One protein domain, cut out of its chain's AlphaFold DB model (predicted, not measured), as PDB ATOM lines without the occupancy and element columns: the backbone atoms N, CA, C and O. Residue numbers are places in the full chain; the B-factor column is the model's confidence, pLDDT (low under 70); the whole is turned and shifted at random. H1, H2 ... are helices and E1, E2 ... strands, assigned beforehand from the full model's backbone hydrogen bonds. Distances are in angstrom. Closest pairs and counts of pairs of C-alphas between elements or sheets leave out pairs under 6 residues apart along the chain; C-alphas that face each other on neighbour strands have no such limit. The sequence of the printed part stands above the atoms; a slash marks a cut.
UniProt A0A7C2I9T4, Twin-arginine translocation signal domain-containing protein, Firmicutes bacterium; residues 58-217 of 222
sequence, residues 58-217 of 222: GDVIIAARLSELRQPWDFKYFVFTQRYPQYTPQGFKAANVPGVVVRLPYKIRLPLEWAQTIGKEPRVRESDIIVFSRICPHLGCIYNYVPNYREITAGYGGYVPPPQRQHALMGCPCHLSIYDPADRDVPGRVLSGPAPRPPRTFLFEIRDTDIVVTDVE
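AT A GLANCE: This is residues 58 to 217 of the 222 residues of the protein "Twin-arginine translocation signal domain-containing protein" of Firmicutes bacterium (UniProt A0A7C2I9T4). Two three-stranded sheets, E2-E3-E4 and E1-E10-E9, make a splayed sandwich with crossed strands, and the long hairpin of E2 and E3 runs on past the other sheet at one end. At the opposite end of the longest axis is a small sheet, E5-E6-E7-E8, with H2 over it; H1 grazes the sandwich at E9. The printed part has 160 residues with two named helices and ten named strands, in the order E1 E2 E3 H1 E4 E5 H2 E6 E7 E8 E9 E10; its class is mostly strand, and each sheet is antiparallel. It is compact, with a radius of gyration of the C-alphas of 15.8 A and spans of 51 by 36 by 25 A.

HOW THE PARTS SIT: Start at the strongly twisted sheet of E2, residues 75 to 85, E3, residues 92 to 109, and E4, residues 126 to 133. In the hairpin E2 and E3 look for N 80 and O 97, 2.9 A apart; between E3 and E4, N 102 and O 130 are 2.9 A apart. E3 bends by 131 degrees at residue 106, and E4 by 76 degrees at residue 129. Across the sandwich, two sheets face to face, find E1, residues 61 to 65, E10, residues 210 to 216, and E9, residues 202 to 207; the best planes stand 40 degrees apart and the strands 42 degrees. The closest C-alphas of E4 and E9 are those of Val 131 and Phe 202, 5.4 A apart. N 63 and O 211, 2.9 A, pair E1 with E10; N 205 and O 212, 2.9 A, pair the hairpin E9 and E10. H1, residues 113 to 118, only grazes this sheet; its closest C-alpha pair with E9 is Ala 115 and Leu 203, 7.2 A. Next come E5, residues 144 to 146, E6, residues 169 to 171, E7, residues 178 to 180, and E8, residues 189 to 192. E6 E7 E8 is a meander, each strand the antiparallel neighbour of the one before. N 144 and O 171 are 2.9 A apart, N 170 and O 179 2.9 A, and N 180 and O 189 2.9 A. H2, residues 149 to 155, is on this sheet, over E6, at a height over the sheet of 8.9 A; the closest C-alphas of H2 and E6 are Tyr 149 and Leu 169, 6.3 A. In H2 every O i to N i+4 pair is within hydrogen-bond range; in H1 0 of 2 are, but 3 of 3 O i to N i+3 pairs.

IN THESE COORDINATES: Find C-alpha 92 at (-53.748, 33.658, 14.497); E3 runs from there 33.8 A to C-alpha 109. E2 measures 31.5 A, E4 18.4 A, E10 17.4 A and E9 15.4 A. E1 begins at C-alpha 61, (-44.147, 40.875, -0.220), and E10 ends at C-alpha 216, (-53.490, 34.116, -2.445).

THE WHOLE: The C-alphas farthest apart are those of Pro 89 and Pro 163, 54.8 A. The printed part has no cut; the link H2 to E6, 13 residues, is long. Mean pLDDT of the printed part is 94.2, and no printed residue is under 70.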
ATOM      1  N   GLY A  58     -52.962  38.139   4.059       80.19
ATOM      2  CA  GLY A  58     -51.623  37.950   3.527       80.19
ATOM      3  C   GLY A  58     -50.670  39.084   3.884       80.19
ATOM      4  O   GLY A  58     -51.081  40.245   3.905       80.19
ATOM      5  N   ASP A  59     -49.404  38.752   4.137       86.19
ATOM      6  CA  ASP A  59     -48.340  39.751   4.244       86.19
ATOM      7  C   ASP A  59     -47.944  40.222   2.831       86.19
ATOM      8  O   ASP A  59     -47.712  39.410   1.936       86.19
ATOM      9  N   VAL A  60     -47.864  41.537   2.605       93.19
ATOM     10  CA  VAL A  60     -47.451  42.082   1.300       93.19
ATOM     11  C   VAL A  60     -45.951  41.878   1.122       93.19
ATOM     12  O   VAL A  60     -45.164  42.358   1.938       93.19
ATOM     13  N   ILE A  61     -45.552  41.207   0.043       96.19
ATOM     14  CA  ILE A  61     -44.147  40.875  -0.220       96.19
ATOM     15  C   ILE A  61     -43.749  41.157  -1.666       96.19
ATOM     16  O   ILE A  61     -44.570  41.111  -2.583       96.19
ATOM     17  N   ILE A  62     -42.454  41.377  -1.879       97.56
ATOM     18  CA  ILE A  62     -41.852  41.402  -3.214       97.56
ATOM     19  C   ILE A  62     -41.530  39.957  -3.601       97.56
ATOM     20  O   ILE A  62     -40.641  39.336  -3.021       97.56
ATOM     21  N   ALA A  63     -42.267  39.411  -4.566       97.38
ATOM     22  CA  ALA A  63     -42.095  38.031  -5.014       97.38
ATOM     23  C   ALA A  63     -40.918  37.884  -5.990       97.38
ATOM     24  O   ALA A  63     -40.165  36.912  -5.928       97.38
ATOM     25  N   ALA A  64     -40.741  38.860  -6.882       98.00
ATOM     26  CA  ALA A  64     -39.664  38.893  -7.865       98.00
ATOM     27  C   ALA A  64     -39.448  40.317  -8.390       98.00
ATOM     28  O   ALA A  64     -40.337  41.159  -8.291       98.00
ATOM     29  N   ARG A  65     -38.289  40.569  -8.995       98.00
ATOM     30  CA  ARG A  65     -38.026  41.757  -9.811       98.00
ATOM     31  C   ARG A  65     -38.220  41.428 -11.282       98.00
ATOM     32  O   ARG A  65     -37.873  40.335 -11.726       98.00
ATOM     33  N   LEU A  66     -38.661  42.399 -12.076       97.06
ATOM     34  CA  LEU A  66     -38.778  42.241 -13.531       97.06
ATOM     35  C   LEU A  66     -37.439  41.864 -14.192       97.06
ATOM     36  O   LEU A  66     -37.420  41.137 -15.181       97.06
ATOM     37  N   SER A  67     -36.309  42.299 -13.622       97.38
ATOM     38  CA  SER A  67     -34.961  41.949 -14.093       97.38
ATOM     39  C   SER A  67     -34.587  40.474 -13.900       97.38
ATOM     40  O   SER A  67     -33.650  39.993 -14.538       97.38
ATOM     41  N   GLU A  68     -35.283  39.766 -13.008       97.62
ATOM     42  CA  GLU A  68     -35.110  38.326 -12.770       97.62
ATOM     43  C   GLU A  68     -35.942  37.478 -13.743       97.62
ATOM     44  O   GLU A  68     -35.759  36.269 -13.795       97.62
ATOM     45  N   LEU A  69     -36.845  38.107 -14.507       97.19
ATOM     46  CA  LEU A  69     -37.809  37.463 -15.401       97.19
ATOM     47  C   LEU A  69     -37.759  38.118 -16.789       97.19
ATOM     48  O   LEU A  69     -38.722  38.753 -17.246       97.19
ATOM     49  N   ARG A  70     -36.592  38.045 -17.430       96.19
ATOM     50  CA  ARG A  70     -36.293  38.759 -18.679       96.19
ATOM     51  C   ARG A  70     -36.757  37.991 -19.907       96.19
ATOM     52  O   ARG A  70     -37.222  38.610 -20.859       96.19
ATOM     53  N   GLN A  71     -36.616  36.674 -19.889       97.25
ATOM     54  CA  GLN A  71     -36.940  35.801 -21.005       97.25
ATOM     55  C   GLN A  71     -38.256  35.058 -20.754       97.25
ATOM     56  O   GLN A  71     -38.629  34.816 -19.602       97.25
ATOM     57  N   PRO A  72     -38.984  34.684 -21.821       97.25
ATOM     58  CA  PRO A  72     -40.072  33.729 -21.699       97.25
ATOM     59  C   PRO A  72     -39.606  32.475 -20.962       97.25
ATOM     60  O   PRO A  72     -38.536  31.951 -21.262       97.25
ATOM     61  N   TRP A  73     -40.436  31.992 -20.042       97.44
ATOM     62  CA  TRP A  73     -40.187  30.836 -19.178       97.44
ATOM     63  C   TRP A  73     -39.165  31.042 -18.057       97.44
ATOM     64  O   TRP A  73     -38.889  30.105 -17.306       97.44
ATOM     65  N   ASP A  74     -38.666  32.266 -17.866       98.25
ATOM     66  CA  ASP A  74     -37.998  32.607 -16.615       98.25
ATOM     67  C   ASP A  74     -38.984  32.463 -15.450       98.25
ATOM     68  O   ASP A  74     -40.179  32.771 -15.559       98.25
ATOM     69  N   PHE A  75     -38.472  32.014 -14.307       98.25
ATOM     70  CA  PHE A  75     -39.268  31.835 -13.105       98.25
ATOM     71  C   PHE A  75     -38.481  32.204 -11.851       98.25
ATOM     72  O   PHE A  75     -37.252  32.151 -11.815       98.25
ATOM     73  N   LYS A  76     -39.209  32.531 -10.783       98.44
ATOM     74  CA  LYS A  76     -38.635  32.735  -9.453       98.44
ATOM     75  C   LYS A  76     -39.548  32.169  -8.379       98.44
ATOM     76  O   LYS A  76     -40.754  32.419  -8.369       98.44
ATOM     77  N   TYR A  77     -38.958  31.410  -7.463       98.50
ATOM     78  CA  TYR A  77     -39.647  30.943  -6.268       98.50
ATOM     79  C   TYR A  77     -39.622  31.991  -5.162       98.50
ATOM     80  O   TYR A  77     -38.649  32.724  -4.997       98.50
ATOM     81  N   PHE A  78     -40.692  32.008  -4.378       98.00
ATOM     82  CA  PHE A  78     -40.825  32.839  -3.190       98.00
ATOM     83  C   PHE A  78     -41.686  32.121  -2.147       98.00
ATOM     84  O   PHE A  78     -42.282  31.075  -2.421       98.00
ATOM     85  N   VAL A  79     -41.752  32.676  -0.939       96.75
ATOM     86  CA  VAL A  79     -42.626  32.188   0.130       96.75
ATOM     87  C   VAL A  79     -43.505  33.337   0.586       96.75
ATOM     88  O   VAL A  79     -43.002  34.413   0.893       96.75
ATOM     89  N   PHE A  80     -44.809  33.096   0.622       95.38
ATOM     90  CA  PHE A  80     -45.812  34.032   1.101       95.38
ATOM     91  C   PHE A  80     -46.337  33.593   2.458       95.38
ATOM     92  O   PHE A  80     -46.656  32.421   2.637       95.38
ATOM     93  N   THR A  81     -46.466  34.510   3.409       92.25
ATOM     94  CA  THR A  81     -47.041  34.189   4.717       92.25
ATOM     95  C   THR A  81     -48.497  34.628   4.760       92.25
ATOM     96  O   THR A  81     -48.815  35.810   4.629       92.25
ATOM     97  N   GLN A  82     -49.387  33.660   4.967       88.94
ATOM     98  CA  GLN A  82     -50.813  33.883   5.156       88.94
ATOM     99  C   GLN A  82     -51.189  33.635   6.612       88.94
ATOM    100  O   GLN A  82     -50.825  32.621   7.204       88.94
ATOM    101  N   ARG A  83     -51.920  34.570   7.208       86.50
ATOM    102  CA  ARG A  83     -52.369  34.508   8.598       86.50
ATOM    103  C   ARG A  83     -53.842  34.147   8.634       86.50
ATOM    104  O   ARG A  83     -54.689  34.902   8.157       86.50
ATOM    105  N   TYR A  84     -54.127  33.002   9.234       82.94
ATOM    106  CA  TYR A  84     -55.476  32.525   9.475       82.94
ATOM    107  C   TYR A  84     -55.909  32.881  10.890       82.94
ATOM    108  O   TYR A  84     -55.170  32.564  11.827       82.94
ATOM    109  N   PRO A  85     -57.079  33.503  11.076       78.62
ATOM    110  CA  PRO A  85     -57.655  33.672  12.401       78.62
ATOM    111  C   PRO A  85     -57.898  32.292  13.024       78.62
ATOM    112  O   PRO A  85     -58.393  31.375  12.371       78.62
ATOM    113  N   GLN A  86     -57.493  32.129  14.279       76.38
ATOM    114  CA  GLN A  86     -57.675  30.906  15.053       76.38
ATOM    115  C   GLN A  86     -58.400  31.223  16.351       76.38
ATOM    116  O   GLN A  86     -58.119  32.225  17.005       76.38
ATOM    117  N   TYR A  87     -59.269  30.311  16.770       72.00
ATOM    118  CA  TYR A  87     -59.985  30.394  18.044       72.00
ATOM    119  C   TYR A  87     -59.126  29.890  19.212       72.00
ATOM    120  O   TYR A  87     -59.576  29.114  20.050       72.00
ATOM    121  N   THR A  88     -57.859  30.303  19.242       73.00
ATOM    122  CA  THR A  88     -56.905  30.014  20.317       73.00
ATOM    123  C   THR A  88     -56.441  31.330  20.950       73.00
ATOM    124  O   THR A  88     -56.608  32.385  20.337       73.00
ATOM    125  N   PRO A  89     -55.822  31.320  22.148       71.31
ATOM    126  CA  PRO A  89     -55.312  32.543  22.779       71.31
ATOM    127  C   PRO A  89     -54.331  33.346  21.909       71.31
ATOM    128  O   PRO A  89     -54.189  34.550  22.086       71.31
ATOM    129  N   GLN A  90     -53.660  32.691  20.957       72.69
ATOM    130  CA  GLN A  90     -52.740  33.320  20.007       72.69
ATOM    131  C   GLN A  90     -53.465  34.103  18.898       72.69
ATOM    132  O   GLN A  90     -52.840  34.920  18.224       72.69
ATOM    133  N   GLY A  91     -54.760  33.853  18.677       76.00
ATOM    134  CA  GLY A  91     -55.629  34.569  17.737       76.00
ATOM    135  C   GLY A  91     -55.357  34.315  16.253       76.00
ATOM    136  O   GLY A  91     -56.268  34.445  15.438       76.00
ATOM    137  N   PHE A  92     -54.137  33.919  15.879       77.88
ATOM    138  CA  PHE A  92     -53.748  33.658  14.497       77.88
ATOM    139  C   PHE A  92     -52.786  32.476  14.375       77.88
ATOM    140  O   PHE A  92     -51.932  32.248  15.232       77.88
ATOM    141  N   LYS A  93     -52.874  31.769  13.248       83.06
ATOM    142  CA  LYS A  93     -51.871  30.808  12.785       83.06
ATOM    143  C   LYS A  93     -51.355  31.249  11.426       83.06
ATOM    144  O   LYS A  93     -52.126  31.393  10.481       83.06
ATOM    145  N   ALA A  94     -50.049  31.467  11.349       86.19
ATOM    146  CA  ALA A  94     -49.370  31.723  10.093       86.19
ATOM    147  C   ALA A  94     -49.124  30.402   9.349       86.19
ATOM    148  O   ALA A  94     -48.722  29.406   9.955       86.19
ATOM    149  N   ALA A  95     -49.348  30.410   8.043       88.12
ATOM    150  CA  ALA A  95     -48.968  29.355   7.124       88.12
ATOM    151  C   ALA A  95     -48.091  29.949   6.022       88.12
ATOM    152  O   ALA A  95     -48.361  31.035   5.507       88.12
ATOM    153  N   ASN A  96     -47.040  29.220   5.665       92.69
ATOM    154  CA  ASN A  96     -46.177  29.582   4.555       92.69
ATOM    155  C   ASN A  96     -46.700  28.917   3.285       92.69
ATOM    156  O   ASN A  96     -46.762  27.692   3.194       92.69
ATOM    157  N   VAL A  97     -47.046  29.736   2.302       94.75
ATOM    158  CA  VAL A  97     -47.527  29.323   0.992       94.75
ATOM    159  C   VAL A  97     -46.372  29.485   0.000       94.75
ATOM    160  O   VAL A  97     -46.010  30.616  -0.341       94.75
ATOM    161  N   PRO A  98     -45.737  28.390  -0.452       97.31
ATOM    162  CA  PRO A  98     -44.696  28.470  -1.466       97.31
ATOM    163  C   PRO A  98     -45.310  28.936  -2.785       97.31
ATOM    164  O   PRO A  98     -46.342  28.421  -3.214       97.31
ATOM    165  N   GLY A  99     -44.668  29.893  -3.441       97.81
ATOM    166  CA  GLY A  99     -45.130  30.475  -4.692       97.81
ATOM    167  C   GLY A  99     -44.095  30.378  -5.805       97.81
ATOM    168  O   GLY A  99     -42.903  30.158  -5.569       97.81
ATOM    169  N   VAL A 100     -44.570  30.529  -7.037       98.62
ATOM    170  CA  VAL A 100     -43.738  30.695  -8.227       98.62
ATOM    171  C   VAL A 100     -44.285  31.829  -9.079       98.62
ATOM    172  O   VAL A 100     -45.476  31.859  -9.386       98.62
ATOM    173  N   VAL A 101     -43.410  32.759  -9.446       98.50
ATOM    174  CA  VAL A 101     -43.657  33.753 -10.493       98.50
ATOM    175  C   VAL A 101     -43.092  33.197 -11.792       98.50
ATOM    176  O   VAL A 101     -41.962  32.715 -11.787       98.50
ATOM    177  N   VAL A 102     -43.854  33.259 -12.880       98.25
ATOM    178  CA  VAL A 102     -43.445  32.770 -14.202       98.25
ATOM    179  C   VAL A 102     -43.674  33.863 -15.242       98.25
ATOM    180  O   VAL A 102     -44.763  34.437 -15.296       98.25
ATOM    181  N   ARG A 103     -42.671  34.117 -16.091       98.19
ATOM    182  CA  ARG A 103     -42.835  34.884 -17.332       98.19
ATOM    183  C   ARG A 103     -43.333  33.953 -18.432       98.19
ATOM    184  O   ARG A 103     -42.696  32.959 -18.762       98.19
ATOM    185  N   LEU A 104     -44.460  34.289 -19.028       97.62
ATOM    186  CA  LEU A 104     -45.057  33.611 -20.165       97.62
ATOM    187  C   LEU A 104     -44.575  34.247 -21.481       97.62
ATOM    188  O   LEU A 104     -44.220  35.424 -21.509       97.62
ATOM    189  N   PRO A 105     -44.580  33.498 -22.597       96.50
ATOM    190  CA  PRO A 105     -44.214  34.032 -23.914       96.50
ATOM    191  C   PRO A 105     -45.252  34.996 -24.508       96.50
ATOM    192  O   PRO A 105     -44.988  35.639 -25.521       96.50
ATOM    193  N   TYR A 106     -46.448  35.071 -23.927       96.38
ATOM    194  CA  TYR A 106     -47.522  35.951 -24.362       96.38
ATOM    195  C   TYR A 106     -48.399  36.340 -23.179       96.38
ATOM    196  O   TYR A 106     -48.431  35.659 -22.153       96.38
ATOM    197  N   LYS A 107     -49.142  37.431 -23.352       97.00
ATOM    198  CA  LYS A 107     -50.136  37.861 -22.380       97.00
ATOM    199  C   LYS A 107     -51.336  36.916 -22.371       97.00
ATOM    200  O   LYS A 107     -51.786  36.456 -23.423       97.00
ATOM    201  N   ILE A 108     -51.841  36.649 -21.174       96.00
ATOM    202  CA  ILE A 108     -53.064  35.889 -20.923       96.00
ATOM    203  C   ILE A 108     -53.984  36.688 -20.010       96.00
ATOM    204  O   ILE A 108     -53.536  37.543 -19.239       96.00
ATOM    205  N   ARG A 109     -55.274  36.364 -20.057       95.75
ATOM    206  CA  ARG A 109     -56.214  36.815 -19.038       95.75
ATOM    207  C   ARG A 109     -55.917  36.076 -17.734       95.75
ATOM    208  O   ARG A 109     -55.864  34.850 -17.709       95.75
ATOM    209  N   LEU A 110     -55.712  36.827 -16.659       95.38
ATOM    210  CA  LEU A 110     -55.387  36.260 -15.356       95.38
ATOM    211  C   LEU A 110     -56.662  35.749 -14.662       95.38
ATOM    212  O   LEU A 110     -57.660  36.474 -14.659       95.38
ATOM    213  N   PRO A 111     -56.638  34.558 -14.031       93.44
ATOM    214  CA  PRO A 111     -57.805  33.967 -13.376       93.44
ATOM    215  C   PRO A 111     -57.975  34.530 -11.953       93.44
ATOM    216  O   PRO A 111     -57.900  33.808 -10.960       93.44
ATOM    217  N   LEU A 112     -58.116  35.854 -11.847       94.25
ATOM    218  CA  LEU A 112     -58.146  36.597 -10.580       94.25
ATOM    219  C   LEU A 112     -59.560  37.027 -10.169       94.25
ATOM    220  O   LEU A 112     -59.714  37.840  -9.259       94.25
ATOM    221  N   GLU A 113     -60.605  36.485 -10.800       91.69
ATOM    222  CA  GLU A 113     -62.004  36.769 -10.452       91.69
ATOM    223  C   GLU A 113     -62.318  36.443  -8.981       91.69
ATOM    224  O   GLU A 113     -63.142  37.106  -8.349       91.69
ATOM    225  N   TRP A 114     -61.604  35.478  -8.390       91.19
ATOM    226  CA  TRP A 114     -61.732  35.135  -6.974       91.19
ATOM    227  C   TRP A 114     -61.388  36.300  -6.033       91.19
ATOM    228  O   TRP A 114     -61.865  36.305  -4.899       91.19
ATOM    229  N   ALA A 115     -60.612  37.303  -6.464       91.69
ATOM    230  CA  ALA A 115     -60.241  38.443  -5.620       91.69
ATOM    231  C   ALA A 115     -61.477  39.204  -5.103       91.69
ATOM    232  O   ALA A 115     -61.502  39.658  -3.958       91.69
ATOM    233  N   GLN A 116     -62.552  39.245  -5.894       89.56
ATOM    234  CA  GLN A 116     -63.812  39.884  -5.506       89.56
ATOM    235  C   GLN A 116     -64.469  39.183  -4.313       89.56
ATOM    236  O   GLN A 116     -65.091  39.833  -3.475       89.56
ATOM    237  N   THR A 117     -64.266  37.867  -4.171       85.94
ATOM    238  CA  THR A 117     -64.799  37.086  -3.040       85.94
ATOM    239  C   THR A 117     -64.169  37.466  -1.700       85.94
ATOM    240  O   THR A 117     -64.779  37.248  -0.655       85.94
ATOM    241  N   ILE A 118     -62.982  38.083  -1.724       84.88
ATOM    242  CA  ILE A 118     -62.290  38.614  -0.542       84.88
ATOM    243  C   ILE A 118     -62.347  40.149  -0.472       84.88
ATOM    244  O   ILE A 118     -61.603  40.762   0.292       84.88
ATOM    245  N   GLY A 119     -63.219  40.782  -1.266       87.25
ATOM    246  CA  GLY A 119     -63.405  42.234  -1.284       87.25
ATOM    247  C   GLY A 119     -62.244  43.010  -1.911       87.25
ATOM    248  O   GLY A 119     -62.029  44.168  -1.555       87.25
ATOM    249  N   LYS A 120     -61.475  42.386  -2.813       89.12
ATOM    250  CA  LYS A 120     -60.354  43.013  -3.523       89.12
ATOM    251  C   LYS A 120     -60.604  43.057  -5.026       89.12
ATOM    252  O   LYS A 120     -61.205  42.156  -5.599       89.12
ATOM    253  N   GLU A 121     -60.089  44.099  -5.668       91.19
ATOM    254  CA  GLU A 121     -60.140  44.254  -7.121       91.19
ATOM    255  C   GLU A 121     -58.747  44.031  -7.729       91.19
ATOM    256  O   GLU A 121     -57.780  44.668  -7.288       91.19
ATOM    257  N   PRO A 122     -58.610  43.157  -8.744       92.94
ATOM    258  CA  PRO A 122     -57.353  42.979  -9.453       92.94
ATOM    259  C   PRO A 122     -56.916  44.257 -10.163       92.94
ATOM    260  O   PRO A 122     -57.628  44.786 -11.018       92.94
ATOM    261  N   ARG A 123     -55.700  44.721  -9.854       92.31
ATOM    262  CA  ARG A 123     -55.068  45.847 -10.564       92.31
ATOM    263  C   ARG A 123     -54.552  45.456 -11.946       92.31
ATOM    264  O   ARG A 123     -54.415  46.309 -12.814       92.31
ATOM    265  N   VAL A 124     -54.292  44.165 -12.147       92.75
ATOM    266  CA  VAL A 124     -53.843  43.585 -13.412       92.75
ATOM    267  C   VAL A 124     -54.845  42.509 -13.817       92.75
ATOM    268  O   VAL A 124     -55.123  41.598 -13.042       92.75
ATOM    269  N   ARG A 125     -55.406  42.626 -15.023       93.44
ATOM    270  CA  ARG A 125     -56.360  41.647 -15.586       93.44
ATOM    271  C   ARG A 125     -55.759  40.802 -16.701       93.44
ATOM    272  O   ARG A 125     -56.193  39.676 -16.924       93.44
ATOM    273  N   GLU A 126     -54.758  41.344 -17.381       95.81
ATOM    274  CA  GLU A 126     -54.037  40.682 -18.456       95.81
ATOM    275  C   GLU A 126     -52.540  40.917 -18.262       95.81
ATOM    276  O   GLU A 126     -52.117  42.039 -17.976       95.81
ATOM    277  N   SER A 127     -51.744  39.858 -18.377       96.31
ATOM    278  CA  SER A 127     -50.303  39.916 -18.149       96.31
ATOM    279  C   SER A 127     -49.599  38.745 -18.819       96.31
ATOM    280  O   SER A 127     -50.182  37.679 -19.001       96.31
ATOM    281  N   ASP A 128     -48.332  38.938 -19.166       97.25
ATOM    282  CA  ASP A 128     -47.380  37.880 -19.514       97.25
ATOM    283  C   ASP A 128     -46.630  37.375 -18.269       97.25
ATOM    284  O   ASP A 128     -45.682  36.610 -18.374       97.25
ATOM    285  N   ILE A 129     -47.028  37.807 -17.076       98.00
ATOM    286  CA  ILE A 129     -46.566  37.286 -15.792       98.00
ATOM    287  C   ILE A 129     -47.749  36.627 -15.103       98.00
ATOM    288  O   ILE A 129     -48.812  37.236 -14.977       98.00
ATOM    289  N   ILE A 130     -47.538  35.418 -14.595       97.75
ATOM    290  CA  ILE A 130     -48.504  34.716 -13.758       97.75
ATOM    291  C   ILE A 130     -47.834  34.215 -12.484       97.75
ATOM    292  O   ILE A 130     -46.644  33.891 -12.467       97.75
ATOM    293  N   VAL A 131     -48.605  34.178 -11.400       98.06
ATOM    294  CA  VAL A 131     -48.110  33.798 -10.082       98.06
ATOM    295  C   VAL A 131     -48.993  32.698  -9.512       98.06
ATOM    296  O   VAL A 131     -50.185  32.910  -9.287       98.06
ATOM    297  N   PHE A 132     -48.405  31.529  -9.265       97.94
ATOM    298  CA  PHE A 132     -49.108  30.361  -8.738       97.94
ATOM    299  C   PHE A 132     -48.613  29.975  -7.346       97.94
ATOM    300  O   PHE A 132     -47.418  30.052  -7.050       97.94
ATOM    301  N   SER A 133     -49.527  29.484  -6.512       97.19
ATOM    302  CA  SER A 133     -49.198  28.682  -5.337       97.19
ATOM    303  C   SER A 133     -48.678  27.332  -5.785       97.19
ATOM    304  O   SER A 133     -49.343  26.615  -6.526       97.19
ATOM    305  N   ARG A 134     -47.511  26.958  -5.267       97.50
ATOM    306  CA  ARG A 134     -46.888  25.656  -5.504       97.50
ATOM    307  C   ARG A 134     -47.538  24.530  -4.709       97.50
ATOM    308  O   ARG A 134     -47.059  23.401  -4.775       97.50
ATOM    309  N   ILE A 135     -48.601  24.806  -3.957       97.00
ATOM    310  CA  ILE A 135     -49.359  23.778  -3.252       97.00
ATOM    311  C   ILE A 135     -50.274  23.065  -4.252       97.00
ATOM    312  O   ILE A 135     -51.218  23.639  -4.798       97.00
ATOM    313  N   CYS A 136     -49.981  21.791  -4.497       96.81
ATOM    314  CA  CYS A 136     -50.724  20.948  -5.417       96.81
ATOM    315  C   CYS A 136     -52.184  20.788  -4.953       96.81
ATOM    316  O   CYS A 136     -52.418  20.315  -3.837       96.81
ATOM    317  N   PRO A 137     -53.177  21.077  -5.814       96.06
ATOM    318  CA  PRO A 137     -54.594  20.980  -5.469       96.06
ATOM    319  C   PRO A 137     -55.122  19.547  -5.314       96.06
ATOM    320  O   PRO A 137     -56.301  19.384  -5.021       96.06
ATOM    321  N   HIS A 138     -54.290  18.519  -5.519       95.06
ATOM    322  CA  HIS A 138     -54.652  17.137  -5.204       95.06
ATOM    323  C   HIS A 138     -54.639  16.910  -3.684       95.06
ATOM    324  O   HIS A 138     -55.692  16.803  -3.070       95.06
ATOM    325  N   LEU A 139     -53.445  16.877  -3.075       94.81
ATOM    326  CA  LEU A 139     -53.244  16.551  -1.652       94.81
ATOM    327  C   LEU A 139     -52.195  17.444  -0.958       94.81
ATOM    328  O   LEU A 139     -51.702  17.106   0.112       94.81
ATOM    329  N   GLY A 140     -51.822  18.579  -1.556       94.56
ATOM    330  CA  GLY A 140     -51.019  19.602  -0.875       94.56
ATOM    331  C   GLY A 140     -49.503  19.490  -0.968       94.56
ATOM    332  O   GLY A 140     -48.800  20.282  -0.348       94.56
ATOM    333  N   CYS A 141     -48.973  18.560  -1.758       95.88
ATOM    334  CA  CYS A 141     -47.539  18.521  -2.036       95.88
ATOM    335  C   CYS A 141     -47.042  19.792  -2.732       95.88
ATOM    336  O   CYS A 141     -47.772  20.407  -3.507       95.88
ATOM    337  N   ILE A 142     -45.767  20.124  -2.539       97.12
ATOM    338  CA  ILE A 142     -45.118  21.202  -3.285       97.12
ATOM    339  C   ILE A 142     -44.746  20.678  -4.677       97.12
ATOM    340  O   ILE A 142     -43.944  19.752  -4.798       97.12
ATOM    341  N   TYR A 143     -45.324  21.255  -5.728       97.62
ATOM    342  CA  TYR A 143     -44.944  20.941  -7.107       97.62
ATOM    343  C   TYR A 143     -43.810  21.851  -7.598       97.62
ATOM    344  O   TYR A 143     -43.532  22.904  -7.015       97.62
ATOM    345  N   ASN A 144     -43.146  21.462  -8.683       98.00
ATOM    346  CA  ASN A 144     -42.022  22.200  -9.259       98.00
ATOM    347  C   ASN A 144     -42.401  22.842 -10.589       98.00
ATOM    348  O   ASN A 144     -43.193  22.285 -11.347       98.00
ATOM    349  N   TYR A 145     -41.805  23.994 -10.876       98.25
ATOM    350  CA  TYR A 145     -41.669  24.483 -12.237       98.25
ATOM    351  C   TYR A 145     -40.573  23.684 -12.944       98.25
ATOM    352  O   TYR A 145     -39.510  23.452 -12.366       98.25
ATOM    353  N   VAL A 146     -40.851  23.247 -14.166       97.81
ATOM    354  CA  VAL A 146     -39.988  22.376 -14.963       97.81
ATOM    355  C   VAL A 146     -39.766  23.058 -16.318       97.81
ATOM    356  O   VAL A 146     -40.647  22.994 -17.179       97.81
ATOM    357  N   PRO A 147     -38.618  23.738 -16.519       95.88
ATOM    358  CA  PRO A 147     -38.358  24.533 -17.723       95.88
ATOM    359  C   PRO A 147     -38.352  23.721 -19.025       95.88
ATOM    360  O   PRO A 147     -38.654  24.249 -20.093       95.88
ATOM    361  N   ASN A 148     -38.018  22.433 -18.945       96.06
ATOM    362  CA  ASN A 148     -37.909  21.545 -20.093       96.06
ATOM    363  C   ASN A 148     -38.941  20.416 -20.014       96.06
ATOM    364  O   ASN A 148     -38.848  19.540 -19.155       96.06
ATOM    365  N   TYR A 149     -39.886  20.368 -20.957       96.81
ATOM    366  CA  TYR A 149     -40.925  19.332 -20.989       96.81
ATOM    367  C   TYR A 149     -40.370  17.897 -21.035       96.81
ATOM    368  O   TYR A 149     -41.050  16.962 -20.618       96.81
ATOM    369  N   ARG A 150     -39.141  17.687 -21.520       97.62
ATOM    370  CA  ARG A 150     -38.532  16.347 -21.545       97.62
ATOM    371  C   ARG A 150     -38.280  15.803 -20.140       97.62
ATOM    372  O   ARG A 150     -38.363  14.596 -19.936       97.62
ATOM    373  N   GLU A 151     -38.039  16.679 -19.166       96.50
ATOM    374  CA  GLU A 151     -37.933  16.299 -17.754       96.50
ATOM    375  C   GLU A 151     -39.294  15.895 -17.176       96.50
ATOM    376  O   GLU A 151     -39.353  15.002 -16.334       96.50
ATOM    377  N   ILE A 152     -40.398  16.469 -17.673       96.75
ATOM    378  CA  ILE A 152     -41.747  15.976 -17.359       96.75
ATOM    379  C   ILE A 152     -41.909  14.539 -17.852       96.75
ATOM    380  O   ILE A 152     -42.294  13.664 -17.081       96.75
ATOM    381  N   THR A 153     -41.558  14.270 -19.109       96.12
ATOM    382  CA  THR A 153     -41.651  12.915 -19.663       96.12
ATOM    383  C   THR A 153     -40.792  11.918 -18.889       96.12
ATOM    384  O   THR A 153     -41.269  10.836 -18.559       96.12
ATOM    385  N   ALA A 154     -39.556  12.283 -18.545       95.38
ATOM    386  CA  ALA A 154     -38.649  11.393 -17.825       95.38
ATOM    387  C   ALA A 154     -39.028  11.195 -16.344       95.38
ATOM    388  O   ALA A 154     -38.906  10.090 -15.825       95.38
ATOM    389  N   GLY A 155     -39.469  12.255 -15.657       92.31
ATOM    390  CA  GLY A 155     -39.633  12.272 -14.198       92.31
ATOM    391  C   GLY A 155     -41.070  12.153 -13.688       92.31
ATOM    392  O   GLY A 155     -41.269  11.899 -12.504       92.31
ATOM    393  N   TYR A 156     -42.077  12.332 -14.549       93.12
ATOM    394  CA  TYR A 156     -43.483  12.444 -14.144       93.12
ATOM    395  C   TYR A 156     -44.379  11.436 -14.876       93.12
ATOM    396  O   TYR A 156     -45.394  11.783 -15.478       93.12
ATOM    397  N   GLY A 157     -43.998  10.157 -14.816       87.19
ATOM    398  CA  GLY A 157     -44.843   9.044 -15.265       87.19
ATOM    399  C   GLY A 157     -44.912   8.839 -16.777       87.19
ATOM    400  O   GLY A 157     -45.886   8.266 -17.256       87.19
ATOM    401  N   GLY A 158     -43.920   9.307 -17.542       91.94
ATOM    402  CA  GLY A 158     -43.868   9.061 -18.987       91.94
ATOM    403  C   GLY A 158     -44.818   9.926 -19.815       91.94
ATOM    404  O   GLY A 158     -44.969   9.679 -21.010       91.94
ATOM    405  N   TYR A 159     -45.469  10.932 -19.220       93.62
ATOM    406  CA  TYR A 159     -46.376  11.805 -19.961       93.62
ATOM    407  C   TYR A 159     -45.620  12.584 -21.043       93.62
ATOM    408  O   TYR A 159     -44.657  13.304 -20.761       93.62
ATOM    409  N   VAL A 160     -46.081  12.469 -22.287       96.38
ATOM    410  CA  VAL A 160     -45.565  13.236 -23.422       96.38
ATOM    411  C   VAL A 160     -46.597  14.306 -23.774       96.38
ATOM    412  O   VAL A 160     -47.661  13.966 -24.295       96.38
ATOM    413  N   PRO A 161     -46.320  15.594 -23.501       94.94
ATOM    414  CA  PRO A 161     -47.220  16.669 -23.889       94.94
ATOM    415  C   PRO A 161     -47.412  16.709 -25.414       94.94
ATOM    416  O   PRO A 161     -46.455  16.455 -26.161       94.94
ATOM    417  N   PRO A 162     -48.616  17.072 -25.896       95.12
ATOM    418  CA  PRO A 162     -48.843  17.290 -27.320       95.12
ATOM    419  C   PRO A 162     -47.922  18.407 -27.842       95.12
ATOM    420  O   PRO A 162     -47.550  19.281 -27.057       95.12
ATOM    421  N   PRO A 163     -47.572  18.435 -29.145       95.62
ATOM    422  CA  PRO A 163     -46.569  19.358 -29.693       95.62
ATOM    423  C   PRO A 163     -46.767  20.832 -29.316       95.62
ATOM    424  O   PRO A 163     -45.804  21.539 -29.037       95.62
ATOM    425  N   GLN A 164     -48.015  21.293 -29.230       94.06
ATOM    426  CA  GLN A 164     -48.354  22.678 -28.892       94.06
ATOM    427  C   GLN A 164     -48.075  23.034 -27.420       94.06
ATOM    428  O   GLN A 164     -48.042  24.212 -27.083       94.06
ATOM    429  N   ARG A 165     -47.875  22.027 -26.560       95.19
ATOM    430  CA  ARG A 165     -47.597  22.149 -25.119       95.19
ATOM    431  C   ARG A 165     -46.202  21.642 -24.734       95.19
ATOM    432  O   ARG A 165     -45.925  21.388 -23.562       95.19
ATOM    433  N   GLN A 166     -45.314  21.453 -25.712       96.56
ATOM    434  CA  GLN A 166     -43.922  21.051 -25.488       96.56
ATOM    435  C   GLN A 166     -43.058  22.260 -25.109       96.56
ATOM    436  O   GLN A 166     -42.159  22.673 -25.836       96.56
ATOM    437  N   HIS A 167     -43.356  22.847 -23.955       96.12
ATOM    438  CA  HIS A 167     -42.650  23.989 -23.374       96.12
ATOM    439  C   HIS A 167     -42.482  23.786 -21.862       96.12
ATOM    440  O   HIS A 167     -42.680  22.683 -21.359       96.12
ATOM    441  N   ALA A 168     -42.103  24.822 -21.118       97.69
ATOM    442  CA  ALA A 168     -42.018  24.715 -19.669       97.69
ATOM    443  C   ALA A 168     -43.387  24.387 -19.050       97.69
ATOM    444  O   ALA A 168     -44.415  24.944 -19.442       97.69
ATOM    445  N   LEU A 169     -43.396  23.477 -18.082       98.06
ATOM    446  CA  LEU A 169     -44.594  22.958 -17.422       98.06
ATOM    447  C   LEU A 169     -44.415  23.002 -15.903       98.06
ATOM    448  O   LEU A 169     -43.356  23.353 -15.388       98.06
ATOM    449  N   MET A 170     -45.456  22.633 -15.164       98.19
ATOM    450  CA  MET A 170     -45.368  22.427 -13.721       98.19
ATOM    451  C   MET A 170     -45.703  20.975 -13.391       98.19
ATOM    452  O   MET A 170     -46.698  20.448 -13.880       98.19
ATOM    453  N   GLY A 171     -44.888  20.327 -12.562       97.75
ATOM    454  CA  GLY A 171     -45.020  18.907 -12.239       97.75
ATOM    455  C   GLY A 171     -45.031  18.650 -10.735       97.75
ATOM    456  O   GLY A 171     -44.113  19.054 -10.014       97.75
ATOM    457  N   CYS A 172     -46.050  17.936 -10.252       97.62
ATOM    458  CA  CYS A 172     -46.151  17.476  -8.869       97.62
ATOM    459  C   CYS A 172     -45.559  16.065  -8.720       97.62
ATOM    460  O   CYS A 172     -46.113  15.121  -9.287       97.62
ATOM    461  N   PRO A 173     -44.475  15.883  -7.943       96.44
ATOM    462  CA  PRO A 173     -43.783  14.596  -7.866       96.44
ATOM    463  C   PRO A 173     -44.554  13.536  -7.064       96.44
ATOM    464  O   PRO A 173     -44.272  12.355  -7.196       96.44
ATOM    465  N   CYS A 174     -45.534  13.930  -6.243       96.69
ATOM    466  CA  CYS A 174     -46.227  12.994  -5.353       96.69
ATOM    467  C   CYS A 174     -47.175  12.037  -6.083       96.69
ATOM    468  O   CYS A 174     -47.192  10.847  -5.803       96.69
ATOM    469  N   HIS A 175     -47.996  12.571  -6.991       96.38
ATOM    470  CA  HIS A 175     -49.018  11.798  -7.712       96.38
ATOM    471  C   HIS A 175     -49.035  12.131  -9.206       96.38
ATOM    472  O   HIS A 175     -50.025  11.895  -9.891       96.38
ATOM    473  N   LEU A 176     -47.935  12.712  -9.695       96.94
ATOM    474  CA  LEU A 176     -47.655  12.922 -11.114       96.94
ATOM    475  C   LEU A 176     -48.673  13.832 -11.823       96.94
ATOM    476  O   LEU A 176     -48.905  13.712 -13.022       96.94
ATOM    477  N   SER A 177     -49.280  14.768 -11.083       97.75
ATOM    478  CA  SER A 177     -50.092  15.827 -11.685       97.75
ATOM    479  C   SER A 177     -49.215  16.798 -12.466       97.75
ATOM    480  O   SER A 177     -48.219  17.294 -11.934       97.75
ATOM    481  N   ILE A 178     -49.609  17.091 -13.702       98.38
ATOM    482  CA  ILE A 178     -48.885  17.984 -14.609       98.38
ATOM    483  C   ILE A 178     -49.809  19.127 -15.000       98.38
ATOM    484  O   ILE A 178     -50.980  18.902 -15.308       98.38
ATOM    485  N   TYR A 179     -49.272  20.342 -15.005       98.38
ATOM    486  CA  TYR A 179     -50.015  21.556 -15.300       98.38
ATOM    487  C   TYR A 179     -49.334  22.379 -16.383       98.38
ATOM    488  O   TYR A 179     -48.105  22.483 -16.426       98.38
ATOM    489  N   ASP A 180     -50.153  23.016 -17.207       97.94
ATOM    490  CA  ASP A 180     -49.720  23.971 -18.215       97.94
ATOM    491  C   ASP A 180     -49.863  25.409 -17.690       97.94
ATOM    492  O   ASP A 180     -50.990  25.898 -17.573       97.94
ATOM    493  N   PRO A 181     -48.760  26.108 -17.366       97.31
ATOM    494  CA  PRO A 181     -48.827  27.481 -16.871       97.31
ATOM    495  C   PRO A 181     -49.283  28.499 -17.928       97.31
ATOM    496  O   PRO A 181     -49.685  29.595 -17.545       97.31
ATOM    497  N   ALA A 182     -49.212  28.170 -19.222       95.88
ATOM    498  CA  ALA A 182     -49.436  29.100 -20.329       95.88
ATOM    499  C   ALA A 182     -50.746  28.867 -21.091       95.88
ATOM    500  O   ALA A 182     -51.022  29.591 -22.045       95.88
ATOM    501  N   ASP A 183     -51.557  27.885 -20.697       96.06
ATOM    502  CA  ASP A 183     -52.853  27.645 -21.331       96.06
ATOM    503  C   ASP A 183     -53.702  28.927 -21.354       96.06
ATOM    504  O   ASP A 183     -53.931  29.562 -20.324       96.06
ATOM    505  N   ARG A 184     -54.136  29.321 -22.556       92.25
ATOM    506  CA  ARG A 184     -54.799  30.610 -22.804       92.25
ATOM    507  C   ARG A 184     -56.193  30.703 -22.196       92.25
ATOM    508  O   ARG A 184     -56.628  31.805 -21.874       92.25
ATOM    509  N   ASP A 185     -56.872  29.569 -22.064       92.56
ATOM    510  CA  ASP A 185     -58.260  29.515 -21.609       92.56
ATOM    511  C   ASP A 185     -58.331  29.217 -20.111       92.56
ATOM    512  O   ASP A 185     -59.166  29.763 -19.393       92.56
ATOM    513  N   VAL A 186     -57.456  28.329 -19.634       95.31
ATOM    514  CA  VAL A 186     -57.414  27.867 -18.246       95.31
ATOM    515  C   VAL A 186     -55.961  27.871 -17.768       95.31
ATOM    516  O   VAL A 186     -55.316  26.821 -17.776       95.31
ATOM    517  N   PRO A 187     -55.427  29.023 -17.334       94.50
ATOM    518  CA  PRO A 187     -54.054  29.111 -16.851       94.50
ATOM    519  C   PRO A 187     -53.800  28.113 -15.715       94.50
ATOM    520  O   PRO A 187     -54.550  28.051 -14.740       94.50
ATOM    521  N   GLY A 188     -52.751  27.299 -15.846       96.81
ATOM    522  CA  GLY A 188     -52.487  26.189 -14.928       96.81
ATOM    523  C   GLY A 188     -53.308  24.925 -15.219       96.81
ATOM    524  O   GLY A 188     -53.461  24.097 -14.318       96.81
ATOM    525  N   ARG A 189     -53.854  24.760 -16.435       97.62
ATOM    526  CA  ARG A 189     -54.670  23.597 -16.829       97.62
ATOM    527  C   ARG A 189     -54.002  22.291 -16.420       97.62
ATOM    528  O   ARG A 189     -52.840  22.063 -16.738       97.62
ATOM    529  N   VAL A 190     -54.776  21.403 -15.801       97.94
ATOM    530  CA  VAL A 190     -54.351  20.026 -15.527       97.94
ATOM    531  C   VAL A 190     -54.258  19.259 -16.846       97.94
ATOM    532  O   VAL A 190     -55.259  19.083 -17.536       97.94
ATOM    533  N   LEU A 191     -53.054  18.827 -17.200       97.06
ATOM    534  CA  LEU A 191     -52.787  18.019 -18.391       97.06
ATOM    535  C   LEU A 191     -52.880  16.521 -18.111       97.06
ATOM    536  O   LEU A 191     -53.239  15.746 -18.992       97.06
ATOM    537  N   SER A 192     -52.501  16.123 -16.896       96.44
ATOM    538  CA  SER A 192     -52.424  14.731 -16.464       96.44
ATOM    539  C   SER A 192     -52.455  14.634 -14.936       96.44
ATOM    540  O   SER A 192     -52.200  15.617 -14.231       96.44
ATOM    541  N   GLY A 193     -52.723  13.428 -14.433       96.00
ATOM    542  CA  GLY A 193     -52.740  13.073 -13.016       96.00
ATOM    543  C   GLY A 193     -54.058  13.395 -12.294       96.00
ATOM    544  O   GLY A 193     -55.005  13.895 -12.896       96.00
ATOM    545  N   PRO A 194     -54.133  13.116 -10.981       97.12
ATOM    546  CA  PRO A 194     -55.388  13.117 -10.218       97.12
ATOM    547  C   PRO A 194     -55.808  14.496  -9.679       97.12
ATOM    548  O   PRO A 194     -56.722  14.594  -8.863       97.12
ATOM    549  N   ALA A 195     -55.129  15.576 -10.070       97.31
ATOM    550  CA  ALA A 195     -55.450  16.898  -9.549       97.31
ATOM    551  C   ALA A 195     -56.808  17.369 -10.098       97.31
ATOM    552  O   ALA A 195     -56.978  17.409 -11.314       97.31
ATOM    553  N   PRO A 196     -57.760  17.782  -9.244       96.25
ATOM    554  CA  PRO A 196     -59.126  18.068  -9.686       96.25
ATOM    555  C   PRO A 196     -59.287  19.446 -10.344       96.25
ATOM    556  O   PRO A 196     -60.350  19.750 -10.878       96.25
ATOM    557  N   ARG A 197     -58.271  20.315 -10.264       95.88
ATOM    558  CA  ARG A 197     -58.321  21.703 -10.744       95.88
ATOM    559  C   ARG A 197     -56.919  22.280 -10.996       95.88
ATOM    560  O   ARG A 197     -55.942  21.695 -10.517       95.88
ATOM    561  N   PRO A 198     -56.814  23.441 -11.671       96.94
ATOM    562  CA  PRO A 198     -55.580  24.223 -11.748       96.94
ATOM    563  C   PRO A 198     -55.031  24.638 -10.374       96.94
ATOM    564  O   PRO A 198     -55.808  24.740  -9.416       96.94
ATOM    565  N   PRO A 199     -53.716  24.906 -10.252       96.81
ATOM    566  CA  PRO A 199     -53.127  25.490  -9.054       96.81
ATOM    567  C   PRO A 199     -53.748  26.837  -8.692       96.81
ATOM    568  O   PRO A 199     -54.216  27.574  -9.557       96.81
ATOM    569  N   ARG A 200     -53.721  27.168  -7.398       95.75
ATOM    570  CA  ARG A 200     -54.191  28.476  -6.926       95.75
ATOM    571  C   ARG A 200     -53.313  29.596  -7.452       95.75
ATOM    572  O   ARG A 200     -52.102  29.412  -7.565       95.75
ATOM    573  N   THR A 201     -53.900  30.759  -7.682       96.38
ATOM    574  CA  THR A 201     -53.150  31.952  -8.097       96.38
ATOM    575  C   THR A 201     -52.951  32.949  -6.964       96.38
ATOM    576  O   THR A 201     -53.640  32.915  -5.944       96.38
ATOM    577  N   PHE A 202     -51.965  33.827  -7.130       96.56
ATOM    578  CA  PHE A 202     -51.761  34.970  -6.250       96.56
ATOM    579  C   PHE A 202     -52.275  36.251  -6.896       96.56
ATOM    580  O   PHE A 202     -52.095  36.479  -8.093       96.56
ATOM    581  N   LEU A 203     -52.849  37.120  -6.071       95.88
ATOM    582  CA  LEU A 203     -53.118  38.498  -6.431       95.88
ATOM    583  C   LEU A 203     -51.812  39.285  -6.354       95.88
ATOM    584  O   LEU A 203     -51.168  39.352  -5.300       95.88
ATOM    585  N   PHE A 204     -51.432  39.899  -7.467       96.88
ATOM    586  CA  PHE A 204     -50.211  40.681  -7.555       96.88
ATOM    587  C   PHE A 204     -50.428  41.988  -8.310       96.88
ATOM    588  O   PHE A 204     -51.411  42.181  -9.028       96.88
ATOM    589  N   GLU A 205     -49.468  42.882  -8.149       96.00
ATOM    590  CA  GLU A 205     -49.335  44.104  -8.920       96.00
ATOM    591  C   GLU A 205     -47.864  44.352  -9.249       96.00
ATOM    592  O   GLU A 205     -46.965  43.826  -8.591       96.00
ATOM    593  N   ILE A 206     -47.618  45.153 -10.279       95.62
ATOM    594  CA  ILE A 206     -46.272  45.593 -10.634       95.62
ATOM    595  C   ILE A 206     -46.106  47.004 -10.072       95.62
ATOM    596  O   ILE A 206     -46.841  47.910 -10.464       95.62
ATOM    597  N   ARG A 207     -45.171  47.176  -9.136       95.44
ATOM    598  CA  ARG A 207     -44.788  48.478  -8.579       95.44
ATOM    599  C   ARG A 207     -43.377  48.792  -9.054       95.44
ATOM    600  O   ARG A 207     -42.428  48.147  -8.621       95.44
ATOM    601  N   ASP A 208     -43.256  49.743  -9.971       94.44
ATOM    602  CA  ASP A 208     -41.997  50.102 -10.631       94.44
ATOM    603  C   ASP A 208     -41.317  48.893 -11.299       94.44
ATOM    604  O   ASP A 208     -41.665  48.508 -12.414       94.44
ATOM    605  N   THR A 209     -40.358  48.274 -10.605       95.88
ATOM    606  CA  THR A 209     -39.597  47.107 -11.081       95.88
ATOM    607  C   THR A 209     -39.885  45.829 -10.295       95.88
ATOM    608  O   THR A 209     -39.370  44.766 -10.655       95.88
ATOM    609  N   ASP A 210     -40.728  45.911  -9.267       98.06
ATOM    610  CA  ASP A 210     -41.050  44.819  -8.360       98.06
ATOM    611  C   ASP A 210     -42.423  44.218  -8.678       98.06
ATOM    612  O   ASP A 210     -43.418  44.915  -8.886       98.06
ATOM    613  N   ILE A 211     -42.486  42.891  -8.662       97.88
ATOM    614  CA  ILE A 211     -43.721  42.113  -8.686       97.88
ATOM    615  C   ILE A 211     -44.115  41.879  -7.234       97.88
ATOM    616  O   ILE A 211     -43.485  41.097  -6.515       97.88
ATOM    617  N   VAL A 212     -45.155  42.582  -6.800       97.75
ATOM    618  CA  VAL A 212     -45.613  42.597  -5.415       97.75
ATOM    619  C   VAL A 212     -46.838  41.710  -5.283       97.75
ATOM    620  O   VAL A 212     -47.862  41.953  -5.917       97.75
ATOM    621  N   VAL A 213     -46.736  40.689  -4.439       97.06
ATOM    622  CA  VAL A 213     -47.831  39.773  -4.119       97.06
ATOM    623  C   VAL A 213     -48.523  40.250  -2.849       97.06
ATOM    624  O   VAL A 213     -47.876  40.630  -1.873       97.06
ATOM    625  N   THR A 214     -49.853  40.242  -2.880       94.38
ATOM    626  CA  THR A 214     -50.700  40.809  -1.821       94.38
ATOM    627  C   THR A 214     -51.592  39.767  -1.166       94.38
ATOM    628  O   THR A 214     -51.780  39.808   0.048       94.38
ATOM    629  N   ASP A 215     -52.101  38.809  -1.941       94.00
ATOM    630  CA  ASP A 215     -53.013  37.768  -1.471       94.00
ATOM    631  C   ASP A 215     -52.843  36.492  -2.284       94.00
ATOM    632  O   ASP A 215     -52.318  36.507  -3.396       94.00
ATOM    633  N   VAL A 216     -53.358  35.393  -1.746       93.62
ATOM    634  CA  VAL A 216     -53.490  34.116  -2.445       93.62
ATOM    635  C   VAL A 216     -54.955  33.718  -2.497       93.62
ATOM    636  O   VAL A 216     -55.718  34.018  -1.576       93.62
ATOM    637  N   GLU A 217     -55.333  33.047  -3.579       92.75
ATOM    638  CA  GLU A 217     -56.670  32.502  -3.759       92.75
ATOM    639  C   GLU A 217     -57.098  31.687  -2.525       92.75
ATOM    640  O   GLU A 217     -56.325  30.862  -2.025       92.75
TER     641      GLU A 217